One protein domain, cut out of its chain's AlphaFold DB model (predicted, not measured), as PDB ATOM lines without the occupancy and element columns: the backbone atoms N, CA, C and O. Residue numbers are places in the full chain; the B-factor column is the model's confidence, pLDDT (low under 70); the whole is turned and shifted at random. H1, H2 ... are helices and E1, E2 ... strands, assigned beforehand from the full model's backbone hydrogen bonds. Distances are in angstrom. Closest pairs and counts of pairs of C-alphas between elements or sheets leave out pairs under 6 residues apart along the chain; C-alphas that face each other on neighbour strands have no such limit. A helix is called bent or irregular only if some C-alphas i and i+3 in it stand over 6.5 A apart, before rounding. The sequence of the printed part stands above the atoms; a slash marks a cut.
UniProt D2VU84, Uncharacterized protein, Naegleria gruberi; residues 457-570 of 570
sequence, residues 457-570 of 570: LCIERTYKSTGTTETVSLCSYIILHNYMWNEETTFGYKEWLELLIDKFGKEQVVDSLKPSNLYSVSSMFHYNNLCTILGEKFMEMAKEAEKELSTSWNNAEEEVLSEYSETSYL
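This is residues 457 to 570 of the 570 residues of an uncharacterized protein of Naegleria gruberi (UniProt D2VU84). Picture a small head of four short helices, H1 to H4, with one long helix, H5, running away from it as an arm; residues 551 to 570, of which 551 to 567 belong to H5, stick out free. In the head H1 and H2 fold back on each other as a helical hairpin, with H3 across the end of H2 and H4 beside its other end, while a two-stranded hairpin, E1 and E2, leads straight into H1. The printed part has 114 residues with two named strands and five named helices, in the order E1, E2, H1, H2, H3, H4, H5; the sheet is E1 - E2, antiparallel, and the class is mostly helix. The whole is loose, with a radius of gyration of the C-alphas of 18.1 A, and elongated, spanning 63 by 35 by 29 A, the arm making the length.

Start at E1, residues 458 to 462, and E2, residues 469 to 473, a hairpin of antiparallel neighbour strands at 150 degrees. Look across it and you will find N 459 and O 472 within hydrogen-bond range at 2.9 A, and N 461 and O 470 at 2.8 A. A tight link takes you to H1, residues 474 to 484, which is irregular, but only just: C-alphas 480 and 483 are 7.0 A apart. Go on to H2, residues 493 to 504, which touches H1 at a shallow tilt of 6 degrees, opposite ways; their closest C-alphas are those of Asn 482 and Tyr 493, 6.5 A apart. H3, residues 506 to 511, only just touches H2, only at the corner by their link, with 3 pairs of C-alphas within 8 A; H2 does so with residues 500 to 501 alone. The closest C-alphas of H2 and H3 are those of Ile 501 and Val 509, 6.4 A apart, and the two are about perpendicular at 86 degrees. H4, residues 527 to 534, only just touches H2, also with 3 such pairs, through residues 494 to 498 of H2 alone; the closest C-alphas are those of Leu 497 and Ile 533, 7.7 A apart. H5, residues 536 to 567, is close to H3 but not clearly touching, with the C-alphas of Val 510 and Phe 538 closest at 6.4 A. It is likewise close to H4 but not clearly touching, with those of Cys 531 and Met 539 closest at 6.0 A, at a steep tilt of 42 degrees, opposite ways. H1 and H2 are apart from H5. In H2, H3, H4 and H5 every O i to N i+4 pair is within hydrogen-bond range; in H1 it is 5 of 7.

Find C-alpha 458 at (44.680, 31.978, -32.819), where E1 begins. H1 measures 16.6 A from first to last C-alpha and H2 16.4 A; E1, E2, H3 and H4 measure 13.1, 12.9, 8.7 and 10.3 A. Find C-alpha 536 at (32.493, 49.160, -38.400); from there H5 runs 47.1 A to C-alpha 567 at (19.978, 15.969, -69.419).

The C-alphas farthest apart are those of Asp 502 and Leu 570, 63.8 A. Besides the end of the arm, residues 486 to 491 stand free; the 88 residues without these stretches span 37 by 35 by 25 A. The printed part has no cut, and it ends at the chain's last residue. The link from H3 to H4, residues 512 to 526, is long. The model's mean pLDDT over the printed part is 71.6, and 49 residues are under 70, among them 461 to 469, 481 to 490, 515 to 526 and 556 to 570.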
ATOM      1  N   LEU A 457      45.317  34.261 -29.345       87.50
ATOM      2  CA  LEU A 457      44.089  34.613 -30.074       87.50
ATOM      3  C   LEU A 457      43.744  33.592 -31.178       87.50
ATOM      4  O   LEU A 457      42.573  33.333 -31.459       87.50
ATOM      5  N   CYS A 458      44.774  32.986 -31.770       86.19
ATOM      6  CA  CYS A 458      44.680  31.978 -32.819       86.19
ATOM      7  C   CYS A 458      45.288  30.658 -32.329       86.19
ATOM      8  O   CYS A 458      46.445  30.630 -31.912       86.19
ATOM      9  N   ILE A 459      44.526  29.564 -32.396       80.62
ATOM     10  CA  ILE A 459      44.946  28.241 -31.917       80.62
ATOM     11  C   ILE A 459      44.997  27.256 -33.084       80.62
ATOM     12  O   ILE A 459      44.067  27.174 -33.884       80.62
ATOM     13  N   GLU A 460      46.066  26.468 -33.160       76.06
ATOM     14  CA  GLU A 460      46.162  25.359 -34.106       76.06
ATOM     15  C   GLU A 460      45.294  24.180 -33.661       76.06
ATOM     16  O   GLU A 460      45.415  23.659 -32.551       76.06
ATOM     17  N   ARG A 461      44.411  23.733 -34.550       68.69
ATOM     18  CA  ARG A 461      43.521  22.603 -34.324       68.69
ATOM     19  C   ARG A 461      43.752  21.536 -35.379       68.69
ATOM     20  O   ARG A 461      43.504  21.754 -36.560       68.69
ATOM     21  N   THR A 462      44.155  20.350 -34.937       63.28
ATOM     22  CA  THR A 462      44.289  19.182 -35.816       63.28
ATOM     23  C   THR A 462      42.989  18.377 -35.854       63.28
ATOM     24  O   THR A 462      42.518  17.867 -34.828       63.28
ATOM     25  N   TYR A 463      42.403  18.216 -37.039       56.59
ATOM     26  CA  TYR A 463      41.206  17.402 -37.240       56.59
ATOM     27  C   TYR A 463      41.570  15.928 -37.401       56.59
ATOM     28  O   TYR A 463      42.304  15.533 -38.301       56.59
ATOM     29  N   LYS A 464      41.015  15.074 -36.534       50.84
ATOM     30  CA  LYS A 464      41.310  13.627 -36.535       50.84
ATOM     31  C   LYS A 464      40.865  12.900 -37.807       50.84
ATOM     32  O   LYS A 464      41.422  11.852 -38.108       50.84
ATOM     33  N   SER A 465      39.840  13.401 -38.494       44.88
ATOM     34  CA  SER A 465      39.272  12.781 -39.698       44.88
ATOM     35  C   SER A 465      40.135  12.988 -40.940       44.88
ATOM     36  O   SER A 465      40.164  12.115 -41.799       44.88
ATOM     37  N   THR A 466      40.832  14.120 -41.025       51.31
ATOM     38  CA  THR A 466      41.566  14.568 -42.220       51.31
ATOM     39  C   THR A 466      43.070  14.695 -41.982       51.31
ATOM     40  O   THR A 466      43.832  14.770 -42.938       51.31
ATOM     41  N   GLY A 467      43.515  14.735 -40.723       56.06
ATOM     42  CA  GLY A 467      44.904  15.025 -40.358       56.06
ATOM     43  C   GLY A 467      45.323  16.474 -40.627       56.06
ATOM     44  O   GLY A 467      46.478  16.821 -40.391       56.06
ATOM     45  N   THR A 468      44.405  17.322 -41.099       64.06
ATOM     46  CA  THR A 468      44.675  18.730 -41.392       64.06
ATOM     47  C   THR A 468      44.780  19.520 -40.095       64.06
ATOM     48  O   THR A 468      43.986  19.330 -39.169       64.06
ATOM     49  N   THR A 469      45.782  20.394 -40.025       68.75
ATOM     50  CA  THR A 469      45.918  21.374 -38.946       68.75
ATOM     51  C   THR A 469      45.461  22.715 -39.483       68.75
ATOM     52  O   THR A 469      45.994  23.200 -40.477       68.75
ATOM     53  N   GLU A 470      44.454  23.290 -38.841       73.69
ATOM     54  CA  GLU A 470      43.932  24.604 -39.180       73.69
ATOM     55  C   GLU A 470      44.167  25.557 -38.022       73.69
ATOM     56  O   GLU A 470      43.927  25.223 -36.862       73.69
ATOM     57  N   THR A 471      44.597  26.772 -38.335       79.12
ATOM     58  CA  THR A 471      44.604  27.863 -37.369       79.12
ATOM     59  C   THR A 471      43.186  28.408 -37.230       79.12
ATOM     60  O   THR A 471      42.619  28.952 -38.183       79.12
ATOM     61  N   VAL A 472      42.617  28.257 -36.036       78.38
ATOM     62  CA  VAL A 472      41.271  28.702 -35.676       78.38
ATOM     63  C   VAL A 472      41.383  29.965 -34.825       78.38
ATOM     64  O   VAL A 472      42.003  29.941 -33.761       78.38
ATOM     65  N   SER A 473      40.767  31.061 -35.274       85.81
ATOM     66  CA  SER A 473      40.574  32.251 -34.434       85.81
ATOM     67  C   SER A 473      39.574  31.932 -33.327       85.81
ATOM     68  O   SER A 473      38.473  31.438 -33.597       85.81
ATOM     69  N   LEU A 474      39.942  32.230 -32.080       85.19
ATOM     70  CA  LEU A 474      39.041  32.105 -30.936       85.19
ATOM     71  C   LEU A 474      37.797  32.972 -31.109       85.19
ATOM     72  O   LEU A 474      36.703  32.520 -30.784       85.19
ATOM     73  N   CYS A 475      37.947  34.174 -31.674       85.12
ATOM     74  CA  CYS A 475      36.822  35.065 -31.937       85.12
ATOM     75  C   CYS A 475      35.834  34.422 -32.919       85.12
ATOM     76  O   CYS A 475      34.641  34.353 -32.628       85.12
ATOM     77  N   SER A 476      36.323  33.871 -34.039       80.25
ATOM     78  CA  SER A 476      35.468  33.122 -34.973       80.25
ATOM     79  C   SER A 476      34.800  31.930 -34.288       80.25
ATOM     80  O   SER A 476      33.621  31.675 -34.507       80.25
ATOM     81  N   TYR A 477      35.534  31.206 -33.441       80.56
ATOM     82  CA  TYR A 477      35.016  30.032 -32.745       80.56
ATOM     83  C   TYR A 477      33.893  30.367 -31.757       80.56
ATOM     84  O   TYR A 477      32.877  29.676 -31.740       80.56
ATOM     85  N   ILE A 478      34.065  31.435 -30.971       80.88
ATOM     86  CA  ILE A 478      33.044  31.960 -30.058       80.88
ATOM     87  C   ILE A 478      31.797  32.310 -30.866       80.88
ATOM     88  O   ILE A 478      30.748  31.719 -30.630       80.88
ATOM     89  N   ILE A 479      31.929  33.164 -31.887       77.56
ATOM     90  CA  ILE A 479      30.804  33.607 -32.723       77.56
ATOM     91  C   ILE A 479      30.040  32.411 -33.319       77.56
ATOM     92  O   ILE A 479      28.817  32.352 -33.207       77.56
ATOM     93  N   LEU A 480      30.744  31.423 -33.881       72.50
ATOM     94  CA  LEU A 480      30.137  30.241 -34.505       72.50
ATOM     95  C   LEU A 480      29.415  29.305 -33.525       72.50
ATOM     96  O   LEU A 480      28.500  28.587 -33.924       72.50
ATOM     97  N   HIS A 481      29.831  29.251 -32.260       69.50
ATOM     98  CA  HIS A 481      29.246  28.346 -31.263       69.50
ATOM     99  C   HIS A 481      28.227  29.008 -30.328       69.50
ATOM    100  O   HIS A 481      27.583  28.308 -29.545       69.50
ATOM    101  N   ASN A 482      27.997  30.313 -30.485       61.31
ATOM    102  CA  ASN A 482      27.026  31.083 -29.708       61.31
ATOM    103  C   ASN A 482      25.557  30.844 -30.076       61.31
ATOM    104  O   ASN A 482      24.692  31.206 -29.287       61.31
ATOM    105  N   TYR A 483      25.239  30.194 -31.205       51.81
ATOM    106  CA  TYR A 483      23.841  29.883 -31.563       51.81
ATOM    107  C   TYR A 483      23.127  28.997 -30.514       51.81
ATOM    108  O   TYR A 483      21.907  28.876 -30.520       51.81
ATOM    109  N   MET A 484      23.872  28.354 -29.606       50.31
ATOM    110  CA  MET A 484      23.333  27.412 -28.620       50.31
ATOM    111  C   MET A 484      23.174  27.967 -27.194       50.31
ATOM    112  O   MET A 484      22.852  27.183 -26.301       50.31
ATOM    113  N   TRP A 485      23.468  29.243 -26.921       56.00
ATOM    114  CA  TRP A 485      23.493  29.741 -25.537       56.00
ATOM    115  C   TRP A 485      22.192  30.456 -25.170       56.00
ATOM    116  O   TRP A 485      21.848  31.476 -25.757       56.00
ATOM    117  N   ASN A 486      21.497  29.918 -24.165       48.88
ATOM    118  CA  ASN A 486      20.416  30.610 -23.463       48.88
ATOM    119  C   ASN A 486      20.983  31.676 -22.505       48.88
ATOM    120  O   ASN A 486      22.156  31.629 -22.121       48.88
ATOM    121  N   GLU A 487      20.113  32.580 -22.049       47.69
ATOM    122  CA  GLU A 487      20.388  33.650 -21.070       47.69
ATOM    123  C   GLU A 487      20.930  33.156 -19.706       47.69
ATOM    124  O   GLU A 487      21.372  33.957 -18.891       47.69
ATOM    125  N   GLU A 488      20.952  31.844 -19.451       49.97
ATOM    126  CA  GLU A 488      21.395  31.232 -18.186       49.97
ATOM    127  C   GLU A 488      22.906  30.911 -18.115       49.97
ATOM    128  O   GLU A 488      23.361  30.236 -17.188       49.97
ATOM    129  N   THR A 489      23.715  31.332 -19.092       58.91
ATOM    130  CA  THR A 489      25.177  31.118 -19.044       58.91
ATOM    131  C   THR A 489      25.864  32.135 -18.123       58.91
ATOM    132  O   THR A 489      25.561  33.320 -18.170       58.91
ATOM    133  N   THR A 490      26.813  31.696 -17.280       58.47
ATOM    134  CA  THR A 490      27.560  32.609 -16.379       58.47
ATOM    135  C   THR A 490      28.622  33.436 -17.095       58.47
ATOM    136  O   THR A 490      29.069  34.450 -16.562       58.47
ATOM    137  N   PHE A 491      29.043  33.008 -18.285       70.50
ATOM    138  CA  PHE A 491      30.002  33.730 -19.110       70.50
ATOM    139  C   PHE A 491      29.546  33.686 -20.570       70.50
ATOM    140  O   PHE A 491      29.828  32.727 -21.293       70.50
ATOM    141  N   GLY A 492      28.766  34.699 -20.946       72.81
ATOM    142  CA  GLY A 492      28.117  34.832 -22.242       72.81
ATOM    143  C   GLY A 492      29.066  35.280 -23.354       72.81
ATOM    144  O   GLY A 492      30.262  35.516 -23.162       72.81
ATOM    145  N   TYR A 493      28.541  35.339 -24.580       77.06
ATOM    146  CA  TYR A 493      29.363  35.678 -25.741       77.06
ATOM    147  C   TYR A 493      29.944  37.085 -25.662       77.06
ATOM    148  O   TYR A 493      31.041  37.327 -26.159       77.06
ATOM    149  N   LYS A 494      29.201  38.013 -25.054       79.50
ATOM    150  CA  LYS A 494      29.621  39.399 -24.896       79.50
ATOM    151  C   LYS A 494      30.841  39.469 -23.987       79.50
ATOM    152  O   LYS A 494      31.839  40.064 -24.369       79.50
ATOM    153  N   GLU A 495      30.788  38.780 -22.856       83.06
ATOM    154  CA  GLU A 495      31.868  38.698 -21.881       83.06
ATOM    155  C   GLU A 495      33.113  38.026 -22.478       83.06
ATOM    156  O   GLU A 495      34.237  38.467 -22.235       83.06
ATOM    157  N   TRP A 496      32.935  37.003 -23.322       85.12
ATOM    158  CA  TRP A 496      34.036  36.414 -24.090       85.12
ATOM    159  C   TRP A 496      34.681  37.406 -25.060       85.12
ATOM    160  O   TRP A 496      35.906  37.449 -25.159       85.12
ATOM    161  N   LEU A 497      33.882  38.184 -25.793       86.56
ATOM    162  CA  LEU A 497      34.399  39.173 -26.738       86.56
ATOM    163  C   LEU A 497      35.103  40.324 -26.020       86.56
ATOM    164  O   LEU A 497      36.192  40.705 -26.435       86.56
ATOM    165  N   GLU A 498      34.526  40.829 -24.929       87.81
ATOM    166  CA  GLU A 498      35.150  41.835 -24.065       87.81
ATOM    167  C   GLU A 498      36.489  41.330 -23.521       87.81
ATOM    168  O   GLU A 498      37.493  42.020 -23.646       87.81
ATOM    169  N   LEU A 499      36.557  40.077 -23.054       89.12
ATOM    170  CA  LEU A 499      37.811  39.464 -22.613       89.12
ATOM    171  C   LEU A 499      38.875  39.418 -23.721       89.12
ATOM    172  O   LEU A 499      40.050  39.679 -23.461       89.12
ATOM    173  N   LEU A 500      38.493  39.054 -24.949       89.88
ATOM    174  CA  LEU A 500      39.430  39.038 -26.075       89.88
ATOM    175  C   LEU A 500      39.910  40.451 -26.423       89.88
ATOM    176  O   LEU A 500      41.101  40.644 -26.672       89.88
ATOM    177  N   ILE A 501      39.004  41.430 -26.424       91.56
ATOM    178  CA  ILE A 501      39.320  42.834 -26.702       91.56
ATOM    179  C   ILE A 501      40.263  43.391 -25.636       91.56
ATOM    180  O   ILE A 501      41.266  44.004 -25.991       91.56
ATOM    181  N   ASP A 502      39.993  43.130 -24.361       91.19
ATOM    182  CA  ASP A 502      40.833  43.581 -23.250       91.19
ATOM    183  C   ASP A 502      42.244  42.980 -23.325       91.19
ATOM    184  O   ASP A 502      43.226  43.640 -22.987       91.19
ATOM    185  N   LYS A 503      42.365  41.729 -23.787       90.50
ATOM    186  CA  LYS A 503      43.639  40.998 -23.812       90.50
ATOM    187  C   LYS A 503      44.499  41.276 -25.048       90.50
ATOM    188  O   LYS A 503      45.721  41.305 -24.931       90.50
ATOM    189  N   PHE A 504      43.888  41.445 -26.220       92.56
ATOM    190  CA  PHE A 504      44.606  41.563 -27.500       92.56
ATOM    191  C   PHE A 504      44.389  42.903 -28.209       92.56
ATOM    192  O   PHE A 504      45.110  43.237 -29.143       92.56
ATOM    193  N   GLY A 505      43.414  43.693 -27.770       92.31
ATOM    194  CA  GLY A 505      42.975  44.894 -28.462       92.31
ATOM    195  C   GLY A 505      41.955  44.590 -29.558       92.31
ATOM    196  O   GLY A 505      42.028  43.589 -30.274       92.31
ATOM    197  N   LYS A 506      40.990  45.500 -29.709       92.25
ATOM    198  CA  LYS A 506      39.857  45.361 -30.635       92.25
ATOM    199  C   LYS A 506      40.284  45.120 -32.084       92.25
ATOM    200  O   LYS A 506      39.715  44.257 -32.743       92.25
ATOM    201  N   GLU A 507      41.290  45.848 -32.564       89.62
ATOM    202  CA  GLU A 507      41.776  45.718 -33.944       89.62
ATOM    203  C   GLU A 507      42.332  44.320 -34.224       89.62
ATOM    204  O   GLU A 507      41.917  43.687 -35.189       89.62
ATOM    205  N   GLN A 508      43.173  43.783 -33.333       90.38
ATOM    206  CA  GLN A 508      43.740  42.439 -33.498       90.38
ATOM    207  C   GLN A 508      42.660  41.352 -33.474       90.38
ATOM    208  O   GLN A 508      42.733  40.380 -34.225       90.38
ATOM    209  N   VAL A 509      41.643  41.517 -32.622       90.31
ATOM    210  CA  VAL A 509      40.503  40.594 -32.549       90.31
ATOM    211  C   VAL A 509      39.750  40.564 -33.875       90.31
ATOM    212  O   VAL A 509      39.508  39.474 -34.398       90.31
ATOM    213  N   VAL A 510      39.429  41.729 -34.440       87.69
ATOM    214  CA  VAL A 510      38.740  41.825 -35.735       87.69
ATOM    215  C   VAL A 510      39.611  41.267 -36.861       87.69
ATOM    216  O   VAL A 510      39.123  40.469 -37.655       87.69
ATOM    217  N   ASP A 511      40.906  41.582 -36.879       87.25
ATOM    218  CA  ASP A 511      41.849  41.113 -37.906       87.25
ATOM    219  C   ASP A 511      42.068  39.597 -37.882       87.25
ATOM    220  O   ASP A 511      42.442  38.996 -38.888       87.25
ATOM    221  N   SER A 512      41.815  38.950 -36.742       87.00
ATOM    222  CA  SER A 512      41.880  37.491 -36.635       87.00
ATOM    223  C   SER A 512      40.717  36.772 -37.325       87.00
ATOM    224  O   SER A 512      40.790  35.560 -37.549       87.00
ATOM    225  N   LEU A 513      39.621  37.477 -37.623       82.12
ATOM    226  CA  LEU A 513      38.448  36.890 -38.255       82.12
ATOM    227  C   LEU A 513      38.746  36.584 -39.722       82.12
ATOM    228  O   LEU A 513      39.226  37.426 -40.473       82.12
ATOM    229  N   LYS A 514      38.407  35.370 -40.153       74.00
ATOM    230  CA  LYS A 514      38.406  35.029 -41.578       74.00
ATOM    231  C   LYS A 514      37.015  35.299 -42.152       74.00
ATOM    232  O   LYS A 514      36.064  34.761 -41.580       74.00
ATOM    233  N   PRO A 515      36.882  36.029 -43.277       68.06
ATOM    234  CA  PRO A 515      35.600  36.214 -43.970       68.06
ATOM    235  C   PRO A 515      34.884  34.883 -44.218       68.06
ATOM    236  O   PRO A 515      33.687  34.757 -43.972       68.06
ATOM    237  N   SER A 516      35.664  33.839 -44.522       65.12
ATOM    238  CA  SER A 516      35.166  32.483 -44.745       65.12
ATOM    239  C   SER A 516      34.435  31.846 -43.555       65.12
ATOM    240  O   SER A 516      33.699  30.877 -43.711       65.12
ATOM    241  N   ASN A 517      34.666  32.350 -42.342       64.62
ATOM    242  CA  ASN A 517      34.053  31.862 -41.109       64.62
ATOM    243  C   ASN A 517      32.865  32.735 -40.669       64.62
ATOM    244  O   ASN A 517      32.239  32.436 -39.655       64.62
ATOM    245  N   LEU A 518      32.574  33.821 -41.395       65.38
ATOM    246  CA  LEU A 518      31.527  34.794 -41.075       65.38
ATOM    247  C   LEU A 518      30.227  34.562 -41.854       65.38
ATOM    248  O   LEU A 518      29.205  35.153 -41.519       65.38
ATOM    249  N   TYR A 519      30.227  33.659 -42.836       60.94
ATOM    250  CA  TYR A 519      29.056  33.355 -43.664       60.94
ATOM    251  C   TYR A 519      27.808  32.941 -42.874       60.94
ATOM    252  O   TYR A 519      26.690  33.237 -43.280       60.94
ATOM    253  N   SER A 520      27.973  32.262 -41.737       54.84
ATOM    254  CA  SER A 520      26.850  31.860 -40.885       54.84
ATOM    255  C   SER A 520      26.461  32.918 -39.853       54.84
ATOM    256  O   SER A 520      25.622  32.625 -39.015       54.84
ATOM    257  N   VAL A 521      27.107  34.091 -39.842       56.19
ATOM    258  CA  VAL A 521      26.965  35.137 -38.810       56.19
ATOM    259  C   VAL A 521      25.962  36.212 -39.226       56.19
ATOM    260  O   VAL A 521      25.263  36.744 -38.364       56.19
ATOM    261  N   SER A 522      25.825  36.492 -40.527       49.47
ATOM    262  CA  SER A 522      24.809  37.419 -41.058       49.47
ATOM    263  C   SER A 522      23.375  36.926 -40.824       49.47
ATOM    264  O   SER A 522      22.464  37.734 -40.676       49.47
ATOM    265  N   SER A 523      23.176  35.609 -40.694       50.22
ATOM    266  CA  SER A 523      21.890  34.982 -40.357       50.22
ATOM    267  C   SER A 523      21.641  34.806 -38.850       50.22
ATOM    268  O   SER A 523      20.613  34.249 -38.460       50.22
ATOM    269  N   MET A 524      22.551  35.262 -37.974       58.66
ATOM    270  CA  MET A 524      22.429  35.064 -36.523       58.66
ATOM    271  C   MET A 524      21.608  36.151 -35.825       58.66
ATOM    272  O   MET A 524      21.788  37.346 -36.052       58.66
ATOM    273  N   PHE A 525      20.834  35.722 -34.821       56.22
ATOM    274  CA  PHE A 525      20.076  36.545 -33.864       56.22
ATOM    275  C   PHE A 525      20.888  37.642 -33.131       56.22
ATOM    276  O   PHE A 525      20.303  38.492 -32.463       56.22
ATOM    277  N   HIS A 526      22.222  37.658 -33.244       66.56
ATOM    278  CA  HIS A 526      23.114  38.558 -32.502       66.56
ATOM    279  C   HIS A 526      23.920  39.534 -33.373       66.56
ATOM    280  O   HIS A 526      24.770  40.245 -32.834       66.56
ATOM    281  N   TYR A 527      23.660  39.617 -34.685       73.25
ATOM    282  CA  TYR A 527      24.420  40.464 -35.617       73.25
ATOM    283  C   TYR A 527      24.580  41.914 -35.127       73.25
ATOM    284  O   TYR A 527      25.698  42.400 -34.980       73.25
ATOM    285  N   ASN A 528      23.482  42.577 -34.752       74.00
ATOM    286  CA  ASN A 528      23.513  43.970 -34.281       74.00
ATOM    287  C   ASN A 528      24.367  44.166 -33.014       74.00
ATOM    288  O   ASN A 528      25.060  45.178 -32.871       74.00
ATOM    289  N   ASN A 529      24.369  43.185 -32.109       75.12
ATOM    290  CA  ASN A 529      25.182  43.237 -30.894       75.12
ATOM    291  C   ASN A 529      26.668  43.036 -31.213       75.12
ATOM    292  O   ASN A 529      27.511  43.753 -30.678       75.12
ATOM    293  N   LEU A 530      26.991  42.115 -32.128       78.62
ATOM    294  CA  LEU A 530      28.357  41.912 -32.616       78.62
ATOM    295  C   LEU A 530      28.900  43.179 -33.283       78.62
ATOM    296  O   LEU A 530      30.014  43.591 -32.976       78.62
ATOM    297  N   CYS A 531      28.096  43.851 -34.108       80.81
ATOM    298  CA  CYS A 531      28.454  45.127 -34.730       80.81
ATOM    299  C   CYS A 531      28.712  46.228 -33.696       80.81
ATOM    300  O   CYS A 531      29.659  46.998 -33.835       80.81
ATOM    301  N   THR A 532      27.917  46.272 -32.624       83.25
ATOM    302  CA  THR A 532      28.107  47.239 -31.530       83.25
ATOM    303  C   THR A 532      29.440  47.011 -30.809       83.25
ATOM    304  O   THR A 532      30.169  47.960 -30.523       83.25
ATOM    305  N   ILE A 533      29.795  45.751 -30.547       84.19
ATOM    306  CA  ILE A 533      31.016  45.385 -29.815       84.19
ATOM    307  C   ILE A 533      32.260  45.519 -30.709       84.19
ATOM    308  O   ILE A 533      33.238  46.173 -30.338       84.19
ATOM    309  N   LEU A 534      32.223  44.948 -31.915       84.94
ATOM    310  CA  LEU A 534      33.369  44.813 -32.825       84.94
ATOM    311  C   LEU A 534      33.530  45.990 -33.801       84.94
ATOM    312  O   LEU A 534      34.629  46.212 -34.304       84.94
ATOM    313  N   GLY A 535      32.510  46.834 -33.964       85.88
ATOM    314  CA  GLY A 535      32.579  48.082 -34.726       85.88
ATOM    315  C   GLY A 535      32.461  47.925 -36.246       85.88
ATOM    316  O   GLY A 535      32.104  46.870 -36.768       85.88
ATOM    317  N   GLU A 536      32.752  49.015 -36.959       83.19
ATOM    318  CA  GLU A 536      32.493  49.160 -38.400       83.19
ATOM    319  C   GLU A 536      33.271  48.177 -39.274       83.19
ATOM    320  O   GLU A 536      32.697  47.582 -40.180       83.19
ATOM    321  N   LYS A 537      34.539  47.914 -38.945       82.06
ATOM    322  CA  LYS A 537      35.377  46.972 -39.699       82.06
ATOM    323  C   LYS A 537      34.779  45.558 -39.751       82.06
ATOM    324  O   LYS A 537      34.820  44.901 -40.784       82.06
ATOM    325  N   PHE A 538      34.154  45.107 -38.661       84.00
ATOM    326  CA  PHE A 538      33.429  43.834 -38.645       84.00
ATOM    327  C   PHE A 538      32.187  43.864 -39.549       84.00
ATOM    328  O   PHE A 538      31.931  42.894 -40.260       84.00
ATOM    329  N   MET A 539      31.434  44.971 -39.553       81.31
ATOM    330  CA  MET A 539      30.266  45.132 -40.428       81.31
ATOM    331  C   MET A 539      30.637  45.035 -41.906       81.31
ATOM    332  O   MET A 539      29.901  44.430 -42.683       81.31
ATOM    333  N   GLU A 540      31.760  45.627 -42.303       83.06
ATOM    334  CA  GLU A 540      32.251  45.560 -43.680       83.06
ATOM    335  C   GLU A 540      32.619  44.126 -44.070       83.06
ATOM    336  O   GLU A 540      32.119  43.624 -45.077       83.06
ATOM    337  N   MET A 541      33.386  43.431 -43.224       80.06
ATOM    338  CA  MET A 541      33.759  42.030 -43.452       80.06
ATOM    339  C   MET A 541      32.542  41.100 -43.527       80.06
ATOM    340  O   MET A 541      32.515  40.176 -44.337       80.06
ATOM    341  N   ALA A 542      31.526  41.328 -42.692       76.56
ATOM    342  CA  ALA A 542      30.311  40.520 -42.708       76.56
ATOM    343  C   ALA A 542      29.491  40.730 -43.992       76.56
ATOM    344  O   ALA A 542      28.993  39.758 -44.559       76.56
ATOM    345  N   LYS A 543      29.399  41.972 -44.487       78.94
ATOM    346  CA  LYS A 543      28.753  42.287 -45.773       78.94
ATOM    347  C   LYS A 543      29.499  41.677 -46.957       78.94
ATOM    348  O   LYS A 543      28.871  41.204 -47.902       78.94
ATOM    349  N   GLU A 544      30.828  41.695 -46.921       80.75
ATOM    350  CA  GLU A 544      31.659  41.078 -47.956       80.75
ATOM    351  C   GLU A 544      31.456  39.558 -47.997       80.75
ATOM    352  O   GLU A 544      31.196  39.005 -49.066       80.75
ATOM    353  N   ALA A 545      31.435  38.904 -46.831       76.31
ATOM    354  CA  ALA A 545      31.130  37.481 -46.724       76.31
ATOM    355  C   ALA A 545      29.713  37.148 -47.239       76.31
ATOM    356  O   ALA A 545      29.523  36.203 -48.001       76.31
ATOM    357  N   GLU A 546      28.693  37.931 -46.886       73.50
ATOM    358  CA  GLU A 546      27.328  37.720 -47.392       73.50
ATOM    359  C   GLU A 546      27.256  37.810 -48.927       73.50
ATOM    360  O   GLU A 546      26.615  36.981 -49.581       73.50
ATOM    361  N   LYS A 547      27.978  38.771 -49.517       76.44
ATOM    362  CA  LYS A 547      28.063  38.943 -50.969       76.44
ATOM    363  C   LYS A 547      28.741  37.751 -51.648       76.44
ATOM    364  O   LYS A 547      28.229  37.253 -52.651       76.44
ATOM    365  N   GLU A 548      29.861  37.274 -51.113       74.88
ATOM    366  CA  GLU A 548      30.549  36.083 -51.626       74.88
ATOM    367  C   GLU A 548      29.652  34.839 -51.572       74.88
ATOM    368  O   GLU A 548      29.593  34.087 -52.547       74.88
ATOM    369  N   LEU A 549      28.892  34.656 -50.486       69.94
ATOM    370  CA  LEU A 549      27.956  33.540 -50.360       69.94
ATOM    371  C   LEU A 549      26.845  33.617 -51.415       69.94
ATOM    372  O   LEU A 549      26.594  32.631 -52.103       69.94
ATOM    373  N   SER A 550      26.210  34.782 -51.579       69.94
ATOM    374  CA  SER A 550      25.169  34.976 -52.597       69.94
ATOM    375  C   SER A 550      25.694  34.682 -54.003       69.94
ATOM    376  O   SER A 550      25.024  34.013 -54.784       69.94
ATOM    377  N   THR A 551      26.924  35.106 -54.300       75.44
ATOM    378  CA  THR A 551      27.562  34.850 -55.597       75.44
ATOM    379  C   THR A 551      27.845  33.355 -55.795       75.44
ATOM    380  O   THR A 551      27.578  32.815 -56.863       75.44
ATOM    381  N   SER A 552      28.322  32.658 -54.757       71.19
ATOM    382  CA  SER A 552      28.556  31.210 -54.802       71.19
ATOM    383  C   SER A 552      27.266  30.402 -54.965       71.19
ATOM    384  O   SER A 552      27.291  29.382 -55.648       71.19
ATOM    385  N   TRP A 553      26.166  30.823 -54.337       66.06
ATOM    386  CA  TRP A 553      24.865  30.162 -54.475       66.06
ATOM    387  C   TRP A 553      24.289  30.350 -55.873       66.06
ATOM    388  O   TRP A 553      23.879  29.366 -56.475       66.06
ATOM    389  N   ASN A 554      24.341  31.570 -56.412       71.44
ATOM    390  CA  ASN A 554      23.879  31.844 -57.774       71.44
ATOM    391  C   ASN A 554      24.673  31.033 -58.806       71.44
ATOM    392  O   ASN A 554      24.083  30.443 -59.702       71.44
ATOM    393  N   ASN A 555      25.996  30.929 -58.640       72.81
ATOM    394  CA  ASN A 555      26.833  30.120 -59.526       72.81
ATOM    395  C   ASN A 555      26.504  28.622 -59.426       72.81
ATOM    396  O   ASN A 555      26.440  27.955 -60.449       72.81
ATOM    397  N   ALA A 556      26.276  28.094 -58.218       68.69
ATOM    398  CA  ALA A 556      25.904  26.690 -58.026       68.69
ATOM    399  C   ALA A 556      24.496  26.381 -58.566       68.69
ATOM    400  O   ALA A 556      24.256  25.298 -59.092       68.69
ATOM    401  N   GLU A 557      23.565  27.327 -58.449       65.75
ATOM    402  CA  GLU A 557      22.220  27.215 -59.010       65.75
ATOM    403  C   GLU A 557      22.256  27.254 -60.544       65.75
ATOM    404  O   GLU A 557      21.609  26.428 -61.181       65.75
ATOM    405  N   GLU A 558      23.075  28.122 -61.147       69.56
ATOM    406  CA  GLU A 558      23.337  28.127 -62.593       69.56
ATOM    407  C   GLU A 558      24.001  26.827 -63.072       69.56
ATOM    408  O   GLU A 558      23.608  26.295 -64.110       69.56
ATOM    409  N   GLU A 559      24.951  26.270 -62.314       69.88
ATOM    410  CA  GLU A 559      25.619  25.001 -62.636       69.88
ATOM    411  C   GLU A 559      24.622  23.830 -62.619       69.88
ATOM    412  O   GLU A 559      24.520  23.080 -63.593       69.88
ATOM    413  N   VAL A 560      23.791  23.733 -61.576       65.31
ATOM    414  CA  VAL A 560      22.732  22.717 -61.470       65.31
ATOM    415  C   VAL A 560      21.680  22.900 -62.570       65.31
ATOM    416  O   VAL A 560      21.283  21.929 -63.212       65.31
ATOM    417  N   LEU A 561      21.237  24.131 -62.839       60.38
ATOM    418  CA  LEU A 561      20.285  24.413 -63.917       60.38
ATOM    419  C   LEU A 561      20.872  24.088 -65.302       60.38
ATOM    420  O   LEU A 561      20.137  23.617 -66.171       60.38
ATOM    421  N   SER A 562      22.182  24.265 -65.498       61.22
ATOM    422  CA  SER A 562      22.873  23.885 -66.732       61.22
ATOM    423  C   SER A 562      22.941  22.362 -66.917       61.22
ATOM    424  O   SER A 562      22.575  21.874 -67.989       61.22
ATOM    425  N   GLU A 563      23.243  21.591 -65.864       56.53
ATOM    426  CA  GLU A 563      23.234  20.117 -65.893       56.53
ATOM    427  C   GLU A 563      21.828  19.539 -66.149       56.53
ATOM    428  O   GLU A 563      21.669  18.559 -66.885       56.53
ATOM    429  N   TYR A 564      20.780  20.164 -65.597       53.84
ATOM    430  CA  TYR A 564      19.389  19.787 -65.880       53.84
ATOM    431  C   TYR A 564      18.949  20.145 -67.308       53.84
ATOM    432  O   TYR A 564      18.110  19.444 -67.881       53.84
ATOM    433  N   SER A 565      19.517  21.194 -67.910       51.78
ATOM    434  CA  SER A 565      19.233  21.577 -69.300       51.78
ATOM    435  C   SER A 565      19.898  20.653 -70.332       51.78
ATOM    436  O   SER A 565      19.322  20.409 -71.392       51.78
ATOM    437  N   GLU A 566      21.055  20.063 -70.008       50.34
ATOM    438  CA  GLU A 566      21.743  19.094 -70.875       50.34
ATOM    439  C   GLU A 566      21.159  17.675 -70.774       50.34
ATOM    440  O   GLU A 566      21.159  16.929 -71.754       50.34
ATOM    441  N   THR A 567      20.590  17.298 -69.626       49.56
ATOM    442  CA  THR A 567      19.978  15.969 -69.419       49.56
ATOM    443  C   THR A 567      18.522  15.854 -69.874       49.56
ATOM    444  O   THR A 567      17.989  14.749 -69.927       49.56
ATOM    445  N   SER A 568      17.872  16.957 -70.254       43.72
ATOM    446  CA  SER A 568      16.498  16.957 -70.787       43.72
ATOM    447  C   SER A 568      16.416  16.925 -72.326       43.72
ATOM    448  O   SER A 568      15.323  16.994 -72.887       43.72
ATOM    449  N   TYR A 569      17.556  16.726 -73.003       45.53
ATOM    450  CA  TYR A 569      17.678  16.515 -74.455       45.53
ATOM    451  C   TYR A 569      18.347  15.174 -74.839       45.53
ATOM    452  O   TYR A 569      19.033  15.092 -75.862       45.53
ATOM    453  N   LEU A 570      18.118  14.107 -74.061       38.62
ATOM    454  CA  LEU A 570      18.421  12.722 -74.457       38.62
ATOM    455  C   LEU A 570      17.208  11.801 -74.323       38.62
ATOM    456  O   LEU A 570      16.594  11.779 -73.233       38.62
TER     457      LEU A 570